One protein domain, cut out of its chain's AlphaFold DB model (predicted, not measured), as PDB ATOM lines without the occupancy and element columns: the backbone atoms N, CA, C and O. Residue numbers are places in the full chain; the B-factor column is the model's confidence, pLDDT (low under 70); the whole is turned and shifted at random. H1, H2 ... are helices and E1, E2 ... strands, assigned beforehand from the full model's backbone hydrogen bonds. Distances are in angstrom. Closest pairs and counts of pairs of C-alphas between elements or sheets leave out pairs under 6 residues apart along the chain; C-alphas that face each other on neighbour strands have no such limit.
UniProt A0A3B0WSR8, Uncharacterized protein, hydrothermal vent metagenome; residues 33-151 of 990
ATOM      1  N   ALA A  33     200.994 -15.354  59.780       73.62
ATOM      2  CA  ALA A  33     201.674 -15.203  61.060       73.62
ATOM      3  C   ALA A  33     202.379 -13.845  61.122       73.62
ATOM      4  O   ALA A  33     203.029 -13.436  60.153       73.62
ATOM      5  N   SER A  34     202.266 -13.168  62.260       72.88
ATOM      6  CA  SER A  34     202.905 -11.874  62.523       72.88
ATOM      7  C   SER A  34     203.568 -11.894  63.894       72.88
ATOM      8  O   SER A  34     203.108 -12.561  64.818       72.88
ATOM      9  N   THR A  35     204.653 -11.150  64.052       73.62
ATOM     10  CA  THR A  35     205.313 -10.996  65.346       73.62
ATOM     11  C   THR A  35     206.087  -9.693  65.382       73.62
ATOM     12  O   THR A  35     206.728  -9.319  64.406       73.62
ATOM     13  N   GLU A  36     206.078  -9.012  66.516       73.94
ATOM     14  CA  GLU A  36     207.035  -7.933  66.771       73.94
ATOM     15  C   GLU A  36     208.414  -8.539  67.076       73.94
ATOM     16  O   GLU A  36     208.503  -9.675  67.561       73.94
ATOM     17  N   LEU A  37     209.495  -7.811  66.778       71.50
ATOM     18  CA  LEU A  37     210.835  -8.169  67.245       71.50
ATOM     19  C   LEU A  37     210.895  -8.035  68.781       71.50
ATOM     20  O   LEU A  37     210.556  -6.968  69.295       71.50
ATOM     21  N   PRO A  38     211.347  -9.058  69.532       68.56
ATOM     22  CA  PRO A  38     211.683  -8.933  70.949       68.56
ATOM     23  C   PRO A  38     212.595  -7.736  71.242       68.56
ATOM     24  O   PRO A  38     213.495  -7.420  70.466       68.56
ATOM     25  N   SER A  39     212.413  -7.086  72.393       66.44
ATOM     26  CA  SER A  39     213.118  -5.837  72.729       66.44
ATOM     27  C   SER A  39     214.630  -5.992  72.964       66.44
ATOM     28  O   SER A  39     215.337  -4.985  72.990       66.44
ATOM     29  N   GLY A  40     215.137  -7.224  73.101       67.44
ATOM     30  CA  GLY A  40     216.567  -7.533  72.983       67.44
ATOM     31  C   GLY A  40     217.058  -7.429  71.534       67.44
ATOM     32  O   GLY A  40     218.034  -6.738  71.261       67.44
ATOM     33  N   LEU A  41     216.321  -8.008  70.579       70.94
ATOM     34  CA  LEU A  41     216.653  -7.957  69.151       70.94
ATOM     35  C   LEU A  41     216.494  -6.550  68.557       70.94
ATOM     36  O   LEU A  41     217.309  -6.155  67.732       70.94
ATOM     37  N   GLN A  42     215.534  -5.746  69.030       68.81
ATOM     38  CA  GLN A  42     215.421  -4.324  68.644       68.81
ATOM     39  C   GLN A  42     216.625  -3.458  69.081       68.81
ATOM     40  O   GLN A  42     216.755  -2.314  68.633       68.81
ATOM     41  N   LYS A  43     217.471  -3.967  69.989       61.06
ATOM     42  CA  LYS A  43     218.683  -3.300  70.491       61.06
ATOM     43  C   LYS A  43     219.973  -3.836  69.870       61.06
ATOM     44  O   LYS A  43     221.018  -3.240  70.111       61.06
ATOM     45  N   LEU A  44     219.919  -4.917  69.085       67.06
ATOM     46  CA  LEU A  44     221.098  -5.446  68.400       67.06
ATOM     47  C   LEU A  44     221.620  -4.421  67.388       67.06
ATOM     48  O   LEU A  44     220.896  -3.975  66.497       67.06
ATOM     49  N   VAL A  45     222.899  -4.070  67.510       59.00
ATOM     50  CA  VAL A  45     223.585  -3.160  66.588       59.00
ATOM     51  C   VAL A  45     224.415  -4.010  65.626       59.00
ATOM     52  O   VAL A  45     225.545  -4.388  65.930       59.00
ATOM     53  N   LEU A  46     223.807  -4.360  64.486       62.47
ATOM     54  CA  LEU A  46     224.286  -5.341  63.495       62.47
ATOM     55  C   LEU A  46     225.499  -4.866  62.658       62.47
ATOM     56  O   LEU A  46     225.529  -5.017  61.439       62.47
ATOM     57  N   ASP A  47     226.524  -4.320  63.310       56.94
ATOM     58  CA  ASP A  47     227.750  -3.824  62.663       56.94
ATOM     59  C   ASP A  47     228.712  -4.961  62.248       56.94
ATOM     60  O   ASP A  47     229.630  -4.747  61.459       56.94
ATOM     61  N   GLY A  48     228.527  -6.170  62.792       53.03
ATOM     62  CA  GLY A  48     229.478  -7.292  62.715       53.03
ATOM     63  C   GLY A  48     229.461  -8.128  61.429       53.03
ATOM     64  O   GLY A  48     230.076  -9.190  61.391       53.03
ATOM     65  N   GLY A  49     228.739  -7.712  60.385       63.56
ATOM     66  CA  GLY A  49     228.700  -8.409  59.088       63.56
ATOM     67  C   GLY A  49     227.912  -9.729  59.045       63.56
ATOM     68  O   GLY A  49     227.834 -10.348  57.983       63.56
ATOM     69  N   GLY A  50     227.305 -10.160  60.156       73.38
ATOM     70  CA  GLY A  50     226.332 -11.253  60.175       73.38
ATOM     71  C   GLY A  50     224.924 -10.814  59.751       73.38
ATOM     72  O   GLY A  50     224.626  -9.629  59.613       73.38
ATOM     73  N   THR A  51     224.035 -11.783  59.531       82.81
ATOM     74  CA  THR A  51     222.658 -11.568  59.054       82.81
ATOM     75  C   THR A  51     221.641 -12.126  60.045       82.81
ATOM     76  O   THR A  51     221.636 -13.325  60.315       82.81
ATOM     77  N   LEU A  52     220.729 -11.277  60.529       84.81
ATOM     78  CA  LEU A  52     219.537 -11.707  61.265       84.81
ATOM     79  C   LEU A  52     218.487 -12.273  60.290       84.81
ATOM     80  O   LEU A  52     218.268 -11.742  59.200       84.81
ATOM     81  N   SER A  53     217.825 -13.364  60.659       87.69
ATOM     82  CA  SER A  53     216.721 -13.975  59.912       87.69
ATOM     83  C   SER A  53     215.667 -14.534  60.863       87.69
ATOM     84  O   SER A  53     215.964 -14.869  62.003       87.69
ATOM     85  N   ALA A  54     214.426 -14.626  60.393       88.56
ATOM     86  CA  ALA A  54     213.303 -15.165  61.149       88.56
ATOM     87  C   ALA A  54     212.653 -16.302  60.361       88.56
ATOM     88  O   ALA A  54     212.498 -16.205  59.140       88.56
ATOM     89  N   TYR A  55     212.265 -17.369  61.052       89.56
ATOM     90  CA  TYR A  55     211.646 -18.548  60.452       89.56
ATOM     91  C   TYR A  55     210.479 -19.041  61.295       89.56
ATOM     92  O   TYR A  55     210.587 -19.111  62.519       89.56
ATOM     93  N   ILE A  56     209.411 -19.468  60.627       87.31
ATOM     94  CA  ILE A  56     208.268 -20.146  61.237       87.31
ATOM     95  C   ILE A  56     208.268 -21.634  60.862       87.31
ATOM     96  O   ILE A  56     208.535 -21.998  59.716       87.31
ATOM     97  N   THR A  57     207.977 -22.495  61.834       87.50
ATOM     98  CA  THR A  57     207.883 -23.957  61.691       87.50
ATOM     99  C   THR A  57     206.492 -24.408  62.124       87.50
ATOM    100  O   THR A  57     205.941 -23.868  63.082       87.50
ATOM    101  N   ILE A  58     205.929 -25.404  61.440       82.62
ATOM    102  CA  ILE A  58     204.600 -25.960  61.732       82.62
ATOM    103  C   ILE A  58     204.758 -27.452  62.047       82.62
ATOM    104  O   ILE A  58     205.516 -28.159  61.383       82.62
ATOM    105  N   ASP A  59     204.092 -27.898  63.110       81.44
ATOM    106  CA  ASP A  59     204.063 -29.262  63.651       81.44
ATOM    107  C   ASP A  59     205.449 -29.900  63.867       81.44
ATOM    108  O   ASP A  59     205.630 -31.112  63.776       81.44
ATOM    109  N   GLY A  60     206.451 -29.063  64.160       72.75
ATOM    110  CA  GLY A  60     207.843 -29.478  64.372       72.75
ATOM    111  C   GLY A  60     208.584 -29.930  63.107       72.75
ATOM    112  O   GLY A  60     209.743 -30.337  63.194       72.75
ATOM    113  N   ALA A  61     207.964 -29.849  61.926       72.56
ATOM    114  CA  ALA A  61     208.553 -30.291  60.667       72.56
ATOM    115  C   ALA A  61     209.625 -29.301  60.168       72.56
ATOM    116  O   ALA A  61     209.358 -28.427  59.344       72.56
ATOM    117  N   VAL A  62     210.865 -29.452  60.645       61.25
ATOM    118  CA  VAL A  62     212.011 -28.590  60.276       61.25
ATOM    119  C   VAL A  62     212.370 -28.601  58.781       61.25
ATOM    120  O   VAL A  62     213.050 -27.692  58.317       61.25
ATOM    121  N   SER A  63     211.873 -29.567  58.001       57.19
ATOM    122  CA  SER A  63     211.944 -29.554  56.530       57.19
ATOM    123  C   SER A  63     211.043 -28.497  55.875       57.19
ATOM    124  O   SER A  63     211.246 -28.162  54.712       57.19
ATOM    125  N   ASN A  64     210.049 -27.987  56.607       64.88
ATOM    126  CA  ASN A  64     208.959 -27.152  56.098       64.88
ATOM    127  C   ASN A  64     209.010 -25.726  56.686       64.88
ATOM    128  O   ASN A  64     207.979 -25.060  56.790       64.88
ATOM    129  N   ARG A  65     210.191 -25.259  57.120       84.25
ATOM    130  CA  ARG A  65     210.363 -23.907  57.678       84.25
ATOM    131  C   ARG A  65     210.135 -22.850  56.602       84.25
ATOM    132  O   ARG A  65     210.778 -22.878  55.555       84.25
ATOM    133  N   ILE A  66     209.265 -21.886  56.884       85.12
ATOM    134  CA  ILE A  66     209.014 -20.733  56.012       85.12
ATOM    135  C   ILE A  66     209.839 -19.560  56.552       85.12
ATOM    136  O   ILE A  66     209.773 -19.254  57.744       85.12
ATOM    137  N   LYS A  67     210.628 -18.901  55.695       87.94
ATOM    138  CA  LYS A  67     211.317 -17.661  56.076       87.94
ATOM    139  C   LYS A  67     210.298 -16.528  56.204       87.94
ATOM    140  O   LYS A  67     209.421 -16.392  55.357       87.94
ATOM    141  N   MET A  68     210.417 -15.738  57.263       88.38
ATOM    142  CA  MET A  68     209.571 -14.576  57.515       88.38
ATOM    143  C   MET A  68     210.255 -13.309  57.002       88.38
ATOM    144  O   MET A  68     211.460 -13.125  57.194       88.38
ATOM    145  N   ASP A  69     209.474 -12.422  56.392       84.44
ATOM    146  CA  ASP A  69     209.922 -11.089  56.003       84.44
ATOM    147  C   ASP A  69     210.038 -10.232  57.269       84.44
ATOM    148  O   ASP A  69     209.025  -9.929  57.904       84.44
ATOM    149  N   ILE A  70     211.269  -9.880  57.653       79.00
ATOM    150  CA  ILE A  70     211.558  -8.906  58.717       79.00
ATOM    151  C   ILE A  70     211.534  -7.503  58.102       79.00
ATOM    152  O   ILE A  70     212.151  -7.272  57.062       79.00
ATOM    153  N   ASP A  71     210.862  -6.560  58.759       70.69
ATOM    154  CA  ASP A  71     210.917  -5.144  58.396       70.69
ATOM    155  C   ASP A  71     212.358  -4.593  58.429       70.69
ATOM    156  O   ASP A  71     213.077  -4.706  59.428       70.69
ATOM    157  N   GLY A  72     212.764  -3.939  57.337       54.31
ATOM    158  CA  GLY A  72     214.127  -3.452  57.097       54.31
ATOM    159  C   GLY A  72     214.590  -2.311  58.012       54.31
ATOM    160  O   GLY A  72     215.716  -1.844  57.871       54.31
ATOM    161  N   SER A  73     213.750  -1.859  58.948       56.53
ATOM    162  CA  SER A  73     214.111  -0.889  59.992       56.53
ATOM    163  C   SER A  73     214.985  -1.467  61.115       56.53
ATOM    164  O   SER A  73     215.527  -0.704  61.913       56.53
ATOM    165  N   GLY A  74     215.058  -2.799  61.246       53.16
ATOM    166  CA  GLY A  74     215.721  -3.481  62.368       53.16
ATOM    167  C   GLY A  74     215.002  -3.352  63.721       53.16
ATOM    168  O   GLY A  74     215.455  -3.922  64.710       53.16
ATOM    169  N   ARG A  75     213.875  -2.626  63.785       53.84
ATOM    170  CA  ARG A  75     213.090  -2.384  65.014       53.84
ATOM    171  C   ARG A  75     211.615  -2.789  64.901       53.84
ATOM    172  O   ARG A  75     210.873  -2.628  65.863       53.84
ATOM    173  N   GLY A  76     211.188  -3.265  63.732       68.88
ATOM    174  CA  GLY A  76     209.787  -3.525  63.405       68.88
ATOM    175  C   GLY A  76     209.288  -4.939  63.728       68.88
ATOM    176  O   GLY A  76     209.471  -5.474  64.822       68.88
ATOM    177  N   SER A  77     208.604  -5.537  62.752       73.81
ATOM    178  CA  SER A  77     207.949  -6.845  62.863       73.81
ATOM    179  C   SER A  77     208.480  -7.833  61.824       73.81
ATOM    180  O   SER A  77     208.983  -7.426  60.777       73.81
ATOM    181  N   ALA A  78     208.346  -9.127  62.107       81.88
ATOM    182  CA  ALA A  78     208.503 -10.197  61.131       81.88
ATOM    183  C   ALA A  78     207.129 -10.781  60.771       81.88
ATOM    184  O   ALA A  78     206.251 -10.910  61.630       81.88
ATOM    185  N   SER A  79     206.913 -11.165  59.509       84.50
ATOM    186  CA  SER A  79     205.678 -11.862  59.129       84.50
ATOM    187  C   SER A  79     205.812 -12.804  57.934       84.50
ATOM    188  O   SER A  79     206.717 -12.664  57.119       84.50
ATOM    189  N   ALA A  80     204.899 -13.772  57.832       84.75
ATOM    190  CA  ALA A  80     204.808 -14.702  56.706       84.75
ATOM    191  C   ALA A  80     203.348 -15.065  56.397       84.75
ATOM    192  O   ALA A  80     202.496 -15.091  57.290       84.75
ATOM    193  N   ARG A  81     203.060 -15.393  55.131       81.06
ATOM    194  CA  ARG A  81     201.833 -16.111  54.746       81.06
ATOM    195  C   ARG A  81     202.042 -17.612  54.923       81.06
ATOM    196  O   ARG A  81     203.122 -18.112  54.622       81.06
ATOM    197  N   ILE A  82     200.999 -18.320  55.351       76.25
ATOM    198  CA  ILE A  82     201.018 -19.778  55.513       76.25
ATOM    199  C   ILE A  82     199.874 -20.395  54.687       76.25
ATOM    200  O   ILE A  82     198.777 -20.604  55.212       76.25
ATOM    201  N   PRO A  83     200.082 -20.644  53.381       66.38
ATOM    202  CA  PRO A  83     199.072 -21.280  52.541       66.38
ATOM    203  C   PRO A  83     198.875 -22.753  52.931       66.38
ATOM    204  O   PRO A  83     199.818 -23.429  53.339       66.38
ATOM    205  N   GLY A  84     197.656 -23.268  52.761       64.81
ATOM    206  CA  GLY A  84     197.381 -24.710  52.824       64.81
ATOM    207  C   GLY A  84     197.346 -25.365  54.212       64.81
ATOM    208  O   GLY A  84     197.358 -26.592  54.275       64.81
ATOM    209  N   LEU A  85     197.273 -24.604  55.315       71.06
ATOM    210  CA  LEU A  85     196.958 -25.186  56.631       71.06
ATOM    211  C   LEU A  85     195.582 -25.869  56.608       71.06
ATOM    212  O   LEU A  85     194.619 -25.328  56.054       71.06
ATOM    213  N   SER A  86     195.487 -27.040  57.233       70.62
ATOM    214  CA  SER A  86     194.228 -27.760  57.410       70.62
ATOM    215  C   SER A  86     193.406 -27.173  58.564       70.62
ATOM    216  O   SER A  86     193.904 -26.430  59.409       70.62
ATOM    217  N   LEU A  87     192.112 -27.502  58.610       77.25
ATOM    218  CA  LEU A  87     191.217 -27.108  59.705       77.25
ATOM    219  C   LEU A  87     191.432 -28.035  60.915       77.25
ATOM    220  O   LEU A  87     190.596 -28.882  61.233       77.25
ATOM    221  N   ALA A  88     192.605 -27.920  61.538       81.12
ATOM    222  CA  ALA A  88     193.094 -28.789  62.604       81.12
ATOM    223  C   ALA A  88     193.783 -27.990  63.727       81.12
ATOM    224  O   ALA A  88     193.914 -26.768  63.659       81.12
ATOM    225  N   ILE A  89     194.227 -28.692  64.773       81.31
ATOM    226  CA  ILE A  89     195.108 -28.125  65.799       81.31
ATOM    227  C   ILE A  89     196.557 -28.285  65.331       81.31
ATOM    228  O   ILE A  89     196.989 -29.408  65.075       81.31
ATOM    229  N   HIS A  90     197.294 -27.178  65.269       83.69
ATOM    230  CA  HIS A  90     198.694 -27.118  64.851       83.69
ATOM    231  C   HIS A  90     199.592 -26.571  65.966       83.69
ATOM    232  O   HIS A  90     199.200 -25.678  66.719       83.69
ATOM    233  N   ASN A  91     200.829 -27.059  66.041       84.56
ATOM    234  CA  ASN A  91     201.883 -26.492  66.882       84.56
ATOM    235  C   ASN A  91     202.811 -25.633  66.026       84.56
ATOM    236  O   ASN A  91     203.488 -26.137  65.133       84.56
ATOM    237  N   ILE A  92     202.854 -24.335  66.298       84.44
ATOM    238  CA  ILE A  92     203.603 -23.360  65.508       84.44
ATOM    239  C   ILE A  92     204.748 -22.812  66.356       84.44
ATOM    240  O   ILE A  92     204.540 -22.419  67.505       84.44
ATOM    241  N   SER A  93     205.951 -22.761  65.790       86.38
ATOM    242  CA  SER A  93     207.110 -22.129  66.420       86.38
ATOM    243  C   SER A  93     207.722 -21.059  65.529       86.38
ATOM    244  O   SER A  93     207.745 -21.208  64.309       86.38
ATOM    245  N   ILE A  94     208.233 -19.988  66.131       87.25
ATOM    246  CA  ILE A  94     209.059 -18.982  65.453       87.25
ATOM    247  C   ILE A  94     210.449 -19.010  66.081       87.25
ATOM    248  O   ILE A  94     210.569 -19.140  67.296       87.25
ATOM    249  N   ALA A  95     211.494 -18.866  65.272       88.88
ATOM    250  CA  ALA A  95     212.849 -18.616  65.748       88.88
ATOM    251  C   ALA A  95     213.486 -17.446  64.991       88.88
ATOM    252  O   ALA A  95     213.348 -17.340  63.769       88.88
ATOM    253  N   TYR A  96     214.200 -16.603  65.732       89.12
ATOM    254  CA  TYR A  96     215.142 -15.622  65.211       89.12
ATOM    255  C   TYR A  96     216.551 -16.210  65.276       89.12
ATOM    256  O   TYR A  96     216.980 -16.708  66.316       89.12
ATOM    257  N   GLU A  97     217.265 -16.138  64.161       90.06
ATOM    258  CA  GLU A  97     218.585 -16.728  63.952       90.06
ATOM    259  C   GLU A  97     219.558 -15.670  63.433       90.06
ATOM    260  O   GLU A  97     219.210 -14.890  62.545       90.06
ATOM    261  N   TYR A  98     220.778 -15.660  63.960       88.25
ATOM    262  CA  TYR A  98     221.876 -14.825  63.480       88.25
ATOM    263  C   TYR A  98     222.940 -15.708  62.834       88.25
ATOM    264  O   TYR A  98     223.470 -16.621  63.466       88.25
ATOM    265  N   THR A  99     223.234 -15.446  61.562       85.44
ATOM    266  CA  THR A  99     224.240 -16.179  60.784       85.44
ATOM    267  C   THR A  99     225.471 -15.307  60.577       85.44
ATOM    268  O   THR A  99     225.360 -14.219  60.011       85.44
ATOM    269  N   ILE A 100     226.646 -15.796  60.973       82.81
ATOM    270  CA  ILE A 100     227.940 -15.139  60.751       82.81
ATOM    271  C   ILE A 100     228.950 -16.163  60.213       82.81
ATOM    272  O   ILE A 100     229.068 -17.282  60.714       82.81
ATOM    273  N   GLY A 101     229.636 -15.815  59.121       82.00
ATOM    274  CA  GLY A 101     230.478 -16.761  58.384       82.00
ATOM    275  C   GLY A 101     229.678 -17.976  57.894       82.00
ATOM    276  O   GLY A 101     228.815 -17.848  57.027       82.00
ATOM    277  N   SER A 102     229.975 -19.154  58.450       79.44
ATOM    278  CA  SER A 102     229.258 -20.414  58.197       79.44
ATOM    279  C   SER A 102     228.488 -20.951  59.413       79.44
ATOM    280  O   SER A 102     228.000 -22.078  59.359       79.44
ATOM    281  N   ALA A 103     228.412 -20.189  60.508       81.00
ATOM    282  CA  ALA A 103     227.715 -20.564  61.735       81.00
ATOM    283  C   ALA A 103     226.371 -19.826  61.849       81.00
ATOM    284  O   ALA A 103     226.245 -18.684  61.402       81.00
ATOM    285  N   THR A 104     225.375 -20.477  62.453       87.50
ATOM    286  CA  THR A 104     224.038 -19.914  62.692       87.50
ATOM    287  C   THR A 104     223.616 -20.203  64.123       87.50
ATOM    288  O   THR A 104     223.543 -21.365  64.520       87.50
ATOM    289  N   TYR A 105     223.294 -19.144  64.858       88.38
ATOM    290  CA  TYR A 105     222.958 -19.163  66.277       88.38
ATOM    291  C   TYR A 105     221.491 -18.762  66.453       88.38
ATOM    292  O   TYR A 105     221.039 -17.789  65.844       88.38
ATOM    293  N   VAL A 106     220.729 -19.484  67.277       90.12
ATOM    294  CA  VAL A 106     219.364 -19.067  67.638       90.12
ATOM    295  C   VAL A 106     219.476 -17.952  68.674       90.12
ATOM    296  O   VAL A 106     220.095 -18.147  69.711       90.12
ATOM    297  N   LEU A 107     218.900 -16.780  68.408       87.25
ATOM    298  CA  LEU A 107     218.907 -15.660  69.359       87.25
ATOM    299  C   LEU A 107     217.633 -15.603  70.208       87.25
ATOM    300  O   LEU A 107     217.654 -15.109  71.329       87.25
ATOM    301  N   ALA A 108     216.509 -16.074  69.665       87.62
ATOM    302  CA  ALA A 108     215.235 -16.155  70.374       87.62
ATOM    303  C   ALA A 108     214.309 -17.175  69.699       87.62
ATOM    304  O   ALA A 108     214.313 -17.287  68.471       87.62
ATOM    305  N   SER A 109     213.451 -17.861  70.455       88.81
ATOM    306  CA  SER A 109     212.387 -18.696  69.886       88.81
ATOM    307  C   SER A 109     211.097 -18.682  70.708       88.81
ATOM    308  O   SER A 109     211.105 -18.466  71.914       88.81
ATOM    309  N   ALA A 110     209.965 -18.889  70.040       85.00
ATOM    310  CA  ALA A 110     208.626 -18.895  70.619       85.00
ATOM    311  C   ALA A 110     207.844 -20.118  70.124       85.00
ATOM    312  O   ALA A 110     208.016 -20.539  68.981       85.00
ATOM    313  N   ASN A 111     206.956 -20.670  70.955       86.38
ATOM    314  CA  ASN A 111     206.141 -21.847  70.625       86.38
ATOM    315  C   ASN A 111     204.677 -21.620  71.034       86.38
ATOM    316  O   ASN A 111     204.411 -21.141  72.135       86.38
ATOM    317  N   ARG A 112     203.722 -21.972  70.165       82.94
ATOM    318  CA  ARG A 112     202.283 -21.786  70.403       82.94
ATOM    319  C   ARG A 112     201.439 -22.841  69.685       82.94
ATOM    320  O   ARG A 112     201.565 -23.033  68.480       82.94
ATOM    321  N   THR A 113     200.512 -23.465  70.406       83.94
ATOM    322  CA  THR A 113     199.444 -24.284  69.811       83.94
ATOM    323  C   THR A 113     198.300 -23.388  69.322       83.94
ATOM    324  O   THR A 113     197.902 -22.448  70.015       83.94
ATOM    325  N   VAL A 114     197.765 -23.674  68.134       76.62
ATOM    326  CA  VAL A 114     196.672 -22.937  67.480       76.62
ATOM    327  C   VAL A 114     195.610 -23.926  67.008       76.62
ATOM    328  O   VAL A 114     195.944 -24.951  66.426       76.62
ATOM    329  N   ASP A 115     194.338 -23.616  67.245       80.81
ATOM    330  CA  ASP A 115     193.193 -24.413  66.799       80.81
ATOM    331  C   ASP A 115     192.501 -23.719  65.614       80.81
ATOM    332  O   ASP A 115     191.979 -22.612  65.762       80.81
ATOM    333  N   LEU A 116     192.519 -24.362  64.442       77.56
ATOM    334  CA  LEU A 116     191.873 -23.904  63.206       77.56
ATOM    335  C   LEU A 116     190.633 -24.740  62.838       77.56
ATOM    336  O   LEU A 116     190.096 -24.599  61.741       77.56
ATOM    337  N   THR A 117     190.129 -25.597  63.734       77.38
ATOM    338  CA  THR A 117     188.985 -26.499  63.455       77.38
ATOM    339  C   THR A 117     187.665 -25.779  63.141       77.38
ATOM    340  O   THR A 117     186.723 -26.406  62.660       77.38
ATOM    341  N   SER A 118     187.590 -24.465  63.379       62.53
ATOM    342  CA  SER A 118     186.421 -23.620  63.093       62.53
ATOM    343  C   SER A 118     186.626 -22.591  61.967       62.53
ATOM    344  O   SER A 118     185.674 -21.891  61.620       62.53
ATOM    345  N   GLY A 119     187.821 -22.506  61.363       67.00
ATOM    346  CA  GLY A 119     188.104 -21.607  60.237       67.00
ATOM    347  C   GLY A 119     189.543 -21.078  60.183       67.00
ATOM    348  O   GLY A 119     190.411 -21.476  60.954       67.00
ATOM    349  N   SER A 120     189.790 -20.149  59.255       63.75
ATOM    350  CA  SER A 120     191.061 -19.420  59.113       63.75
ATOM    351  C   SER A 120     191.292 -18.413  60.245       63.75
ATOM    352  O   SER A 120     190.349 -17.728  60.647       63.75
ATOM    353  N   GLY A 121     192.544 -18.224  60.669       61.62
ATOM    354  CA  GLY A 121     192.912 -17.264  61.714       61.62
ATOM    355  C   GLY A 121     194.345 -16.743  61.580       61.62
ATOM    356  O   GLY A 121     195.204 -17.399  60.991       61.62
ATOM    357  N   ASN A 122     194.602 -15.557  62.137       66.69
ATOM    358  CA  ASN A 122     195.956 -15.015  62.258       66.69
ATOM    359  C   ASN A 122     196.693 -15.662  63.435       66.69
ATOM    360  O   ASN A 122     196.099 -15.942  64.479       66.69
ATOM    361  N   VAL A 123     198.003 -15.850  63.278       70.50
ATOM    362  CA  VAL A 123     198.879 -16.408  64.314       70.50
ATOM    363  C   VAL A 123     199.875 -15.345  64.755       70.50
ATOM    364  O   VAL A 123     200.993 -15.258  64.248       70.50
ATOM    365  N   ASP A 124     199.442 -14.516  65.699       72.69
ATOM    366  CA  ASP A 124     200.252 -13.416  66.211       72.69
ATOM    367  C   ASP A 124     201.048 -13.838  67.462       72.69
ATOM    368  O   ASP A 124     200.491 -14.409  68.407       72.69
ATOM    369  N   PHE A 125     202.353 -13.560  67.473       71.81
ATOM    370  CA  PHE A 125     203.246 -13.766  68.619       71.81
ATOM    371  C   PHE A 125     203.670 -12.412  69.200       71.81
ATOM    372  O   PHE A 125     204.179 -11.542  68.493       71.81
ATOM    373  N   THR A 126     203.458 -12.224  70.501       66.62
ATOM    374  CA  THR A 126     203.856 -11.005  71.223       66.62
ATOM    375  C   THR A 126     205.319 -11.090  71.680       66.62
ATOM    376  O   THR A 126     205.812 -12.202  71.887       66.62
ATOM    377  N   PRO A 127     206.018  -9.964  71.934       63.25
ATOM    378  CA  PRO A 127     207.414  -9.971  72.393       63.25
ATOM    379  C   PRO A 127     207.694 -10.833  73.635       63.25
ATOM    380  O   PRO A 127     208.763 -11.422  73.737       63.25
ATOM    381  N   ILE A 128     206.725 -10.955  74.553       58.59
ATOM    382  CA  ILE A 128     206.816 -11.785  75.773       58.59
ATOM    383  C   ILE A 128     206.632 -13.296  75.514       58.59
ATOM    384  O   ILE A 128     206.777 -14.103  76.424       58.59
ATOM    385  N   SER A 129     206.307 -13.699  74.281       70.19
ATOM    386  CA  SER A 129     206.170 -15.113  73.890       70.19
ATOM    387  C   SER A 129     207.510 -15.788  73.559       70.19
ATOM    388  O   SER A 129     207.519 -16.982  73.264       70.19
ATOM    389  N   TYR A 130     208.610 -15.028  73.550       77.31
ATOM    390  CA  TYR A 130     209.937 -15.498  73.159       77.31
ATOM    391  C   TYR A 130     210.800 -15.842  74.363       77.31
ATOM    392  O   TYR A 130     210.976 -15.024  75.262       77.31
ATOM    393  N   ASP A 131     211.407 -17.019  74.297       77.19
ATOM    394  CA  ASP A 131     212.552 -17.384  75.106       77.19
ATOM    395  C   ASP A 131     213.837 -16.990  74.364       77.19
ATOM    396  O   ASP A 131     214.017 -17.321  73.187       77.19
ATOM    397  N   PHE A 132     214.693 -16.225  75.033       74.94
ATOM    398  CA  PHE A 132     215.951 -15.687  74.507       74.94
ATOM    399  C   PHE A 132     217.117 -15.845  75.495       74.94
ATOM    400  O   PHE A 132     218.268 -15.747  75.084       74.94
ATOM    401  N   ASP A 133     216.834 -16.149  76.767       67.62
ATOM    402  CA  ASP A 133     217.851 -16.361  77.802       67.62
ATOM    403  C   ASP A 133     218.322 -17.829  77.868       67.62
ATOM    404  O   ASP A 133     219.404 -18.086  78.384       67.62
ATOM    405  N   ILE A 134     217.563 -18.797  77.323       72.25
ATOM    406  CA  ILE A 134     217.998 -20.212  77.251       72.25
ATOM    407  C   ILE A 134     218.919 -20.537  76.066       72.25
ATOM    408  O   ILE A 134     219.416 -21.660  75.980       72.25
ATOM    409  N   HIS A 135     219.075 -19.621  75.105       78.81
ATOM    410  CA  HIS A 135     219.846 -19.879  73.887       78.81
ATOM    411  C   HIS A 135     221.306 -19.494  74.100       78.81
ATOM    412  O   HIS A 135     221.737 -18.415  73.708       78.81
ATOM    413  N   ASP A 136     222.024 -20.407  74.738       76.00
ATOM    414  CA  ASP A 136     223.472 -20.445  74.956       76.00
ATOM    415  C   ASP A 136     224.044 -21.554  74.040       76.00
ATOM    416  O   ASP A 136     223.463 -22.645  73.963       76.00
ATOM    417  N   SER A 137     225.106 -21.266  73.275       79.25
ATOM    418  CA  SER A 137     225.647 -22.193  72.259       79.25
ATOM    419  C   SER A 137     226.948 -22.891  72.644       79.25
ATOM    420  O   SER A 137     227.234 -23.948  72.069       79.25
ATOM    421  N   ASP A 138     227.733 -22.340  73.571       67.56
ATOM    422  CA  ASP A 138     229.005 -22.926  74.017       67.56
ATOM    423  C   ASP A 138     228.964 -23.432  75.474       67.56
ATOM    424  O   ASP A 138     229.754 -24.306  75.850       67.56
ATOM    425  N   GLY A 139     227.961 -23.000  76.245       59.78
ATOM    426  CA  GLY A 139     227.671 -23.418  77.608       59.78
ATOM    427  C   GLY A 139     228.314 -22.553  78.693       59.78
ATOM    428  O   GLY A 139     228.401 -23.026  79.833       59.78
ATOM    429  N   ASP A 140     228.814 -21.351  78.377       58.03
ATOM    430  CA  ASP A 140     229.473 -20.477  79.360       58.03
ATOM    431  C   ASP A 140     228.503 -19.782  80.343       58.03
ATOM    432  O   ASP A 140     228.919 -19.355  81.430       58.03
ATOM    433  N   GLY A 141     227.202 -19.769  80.028       55.19
ATOM    434  CA  GLY A 141     226.134 -19.185  80.839       55.19
ATOM    435  C   GLY A 141     225.622 -17.821  80.365       55.19
ATOM    436  O   GLY A 141     224.729 -17.268  81.020       55.19
ATOM    437  N   PHE A 142     226.143 -17.279  79.262       61.56
ATOM    438  CA  PHE A 142     225.559 -16.140  78.553       61.56
ATOM    439  C   PHE A 142     224.703 -16.599  77.362       61.56
ATOM    440  O   PHE A 142     224.878 -17.677  76.808       61.56
ATOM    441  N   SER A 143     223.721 -15.783  76.973       73.44
ATOM    442  CA  SER A 143     222.873 -16.078  75.817       73.44
ATOM    443  C   SER A 143     223.425 -15.432  74.545       73.44
ATOM    444  O   SER A 143     223.861 -14.278  74.559       73.44
ATOM    445  N   ASN A 144     223.304 -16.127  73.411       80.81
ATOM    446  CA  ASN A 144     223.780 -15.694  72.090       80.81
ATOM    447  C   ASN A 144     223.351 -14.251  71.746       80.81
ATOM    448  O   ASN A 144     224.045 -13.513  71.049       80.81
ATOM    449  N   ILE A 145     222.159 -13.846  72.201       79.69
ATOM    450  CA  ILE A 145     221.588 -12.513  71.976       79.69
ATOM    451  C   ILE A 145     222.299 -11.411  72.776       79.69
ATOM    452  O   ILE A 145     222.404 -10.285  72.290       79.69
ATOM    453  N   TYR A 146     222.790 -11.718  73.978       70.62
ATOM    454  CA  TYR A 146     223.581 -10.797  74.791       70.62
ATOM    455  C   TYR A 146     224.944 -10.555  74.135       70.62
ATOM    456  O   TYR A 146     225.333  -9.411  73.913       70.62
ATOM    457  N   GLU A 147     225.602 -11.630  73.713       71.88
ATOM    458  CA  GLU A 147     226.922 -11.603  73.083       71.88
ATOM    459  C   GLU A 147     226.961 -10.844  71.754       71.88
ATOM    460  O   GLU A 147     227.787  -9.949  71.572       71.88
ATOM    461  N   VAL A 148     226.009 -11.100  70.845       74.94
ATOM    462  CA  VAL A 148     225.891 -10.314  69.599       74.94
ATOM    463  C   VAL A 148     225.553  -8.841  69.897       74.94
ATOM    464  O   VAL A 148     225.901  -7.959  69.112       74.94
ATOM    465  N   GLY A 149     224.918  -8.551  71.039       67.75
ATOM    466  CA  GLY A 149     224.689  -7.190  71.534       67.75
ATOM    467  C   GLY A 149     225.972  -6.480  71.989       67.75
ATOM    468  O   GLY A 149     226.204  -5.337  71.596       67.75
ATOM    469  N   GLU A 150     226.822  -7.168  72.757       64.31
ATOM    470  CA  GLU A 150     228.134  -6.678  73.229       64.31
ATOM    471  C   GLU A 150     229.259  -6.834  72.176       64.31
ATOM    472  O   GLU A 150     230.391  -6.399  72.393       64.31
ATOM    473  N   LYS A 151     228.936  -7.397  71.002       69.12
ATOM    474  CA  LYS A 151     229.831  -7.651  69.856       69.12
ATOM    475  C   LYS A 151     230.945  -8.676  70.135       69.12
ATOM    476  O   LYS A 151     232.026  -8.583  69.544       69.12
TER     477      LYS A 151
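Overview. This is residues 33 to 151 of the 990 residues of an uncharacterized protein of hydrothermal vent metagenome (UniProt A0A3B0WSR8). A single sheet of seven strands is folded back on itself and curled like part of a barrel: the leaf of E6, E5 and E2, with the two long strands E5 and E6 as a hairpin, faces a leaf of shorter strands, E4, E1 and E7, with E3 as the hinge. The short helix H1 stands up from the sheet over E6, and long stretches without a named element, residues 37 to 50 and 126 to 143, lead from E1 to E2 and from E7 to H1. The printed part has 119 residues, with seven named strands followed by one named helix along the chain, and the twisted, mixed sheet has the order E6, E5, E2, E3, E4, E1, E7. The class is mostly strand, although under half of the residues are in named elements. The whole is compact, with a radius of gyration of the C-alphas of 14.8 A, and only just elongated, spanning 47 by 30 by 27 A.

Arrangement. E5, residues 89 to 100, and E6, residues 103 to 115, form an antiparallel hairpin, with N 94 and O 110 at 2.9 A and N 105 and O 98 at 2.9 A, within hydrogen-bond range. E6 is an edge strand and bends by 61 degrees at residue 107. On the other side of E5, E2, residues 51 to 58, is antiparallel to it at 163 degrees between their directions, with N 55 and O 95 at 2.9 A. E3, residues 66 to 70, and E4, residues 77 to 81, continue a meander with E2, each strand the antiparallel neighbour of the one before; N 68 and O 54 are 2.8 A apart, and N 69 and O 79 are 2.9 A apart. The pairing of E3 is staggered: its residues 66 to 68 pair with E2 and its residues 69 to 70 with E4. E1, residues 33 to 36, is antiparallel to E4 at 176 degrees, with N 35 and O 78 at 2.9 A. The other edge strand, E7, residues 123 to 125, is parallel to E1 at 17 degrees, with N 125 and O 34 at 2.9 A. E1, E2, E3 and E4 form a Greek key, a meander of three strands with the first strand the antiparallel neighbour of the fourth, and so do E2, E3, E4 and E5. Between the edge strands, the closest C-alphas, those of Val 114 in E6 and Val 123 in E7, are 7.6 A apart. Residues 109 to 110 of E6 also pair, antiparallel, with residues 130 to 131. H1, residues 144 to 150, is on the sheet over E6 at a height of 9.4 A, and its closest C-alphas to E6 are those of Leu 107 and Ile 145, 4.9 A apart. Each O i to N i+4 pair in H1 is within hydrogen-bond range.

Along the chain. E5 runs 35.7 A from first to last C-alpha and E6 35.1 A, while E2 runs 23.2 A. E4 measures 13.8 A, E3 12.4 A, E1 10.7 A, H1 10.1 A and E7 6.7 A. E1 begins at C-alpha 33, (201.674, -15.203, 61.060), E5 begins at C-alpha 89, (195.108, -28.125, 65.799), and H1 ends at C-alpha 150, (228.134, -6.678, 73.229).

Size, cuts and confidence. The two C-alphas farthest apart, those of Ser 118 and Lys 151, are 46.7 A apart. The printed part has no cut. The links from E1 to E2, 14 residues, and from E7 to H1, 18 residues, are long, and the link from E5 to E6 is tight. The mean pLDDT of the printed part is 74.7, and 38 residues are under 70, among them residues 42 to 49, 72 to 76, 118 to 122 and 138 to 142.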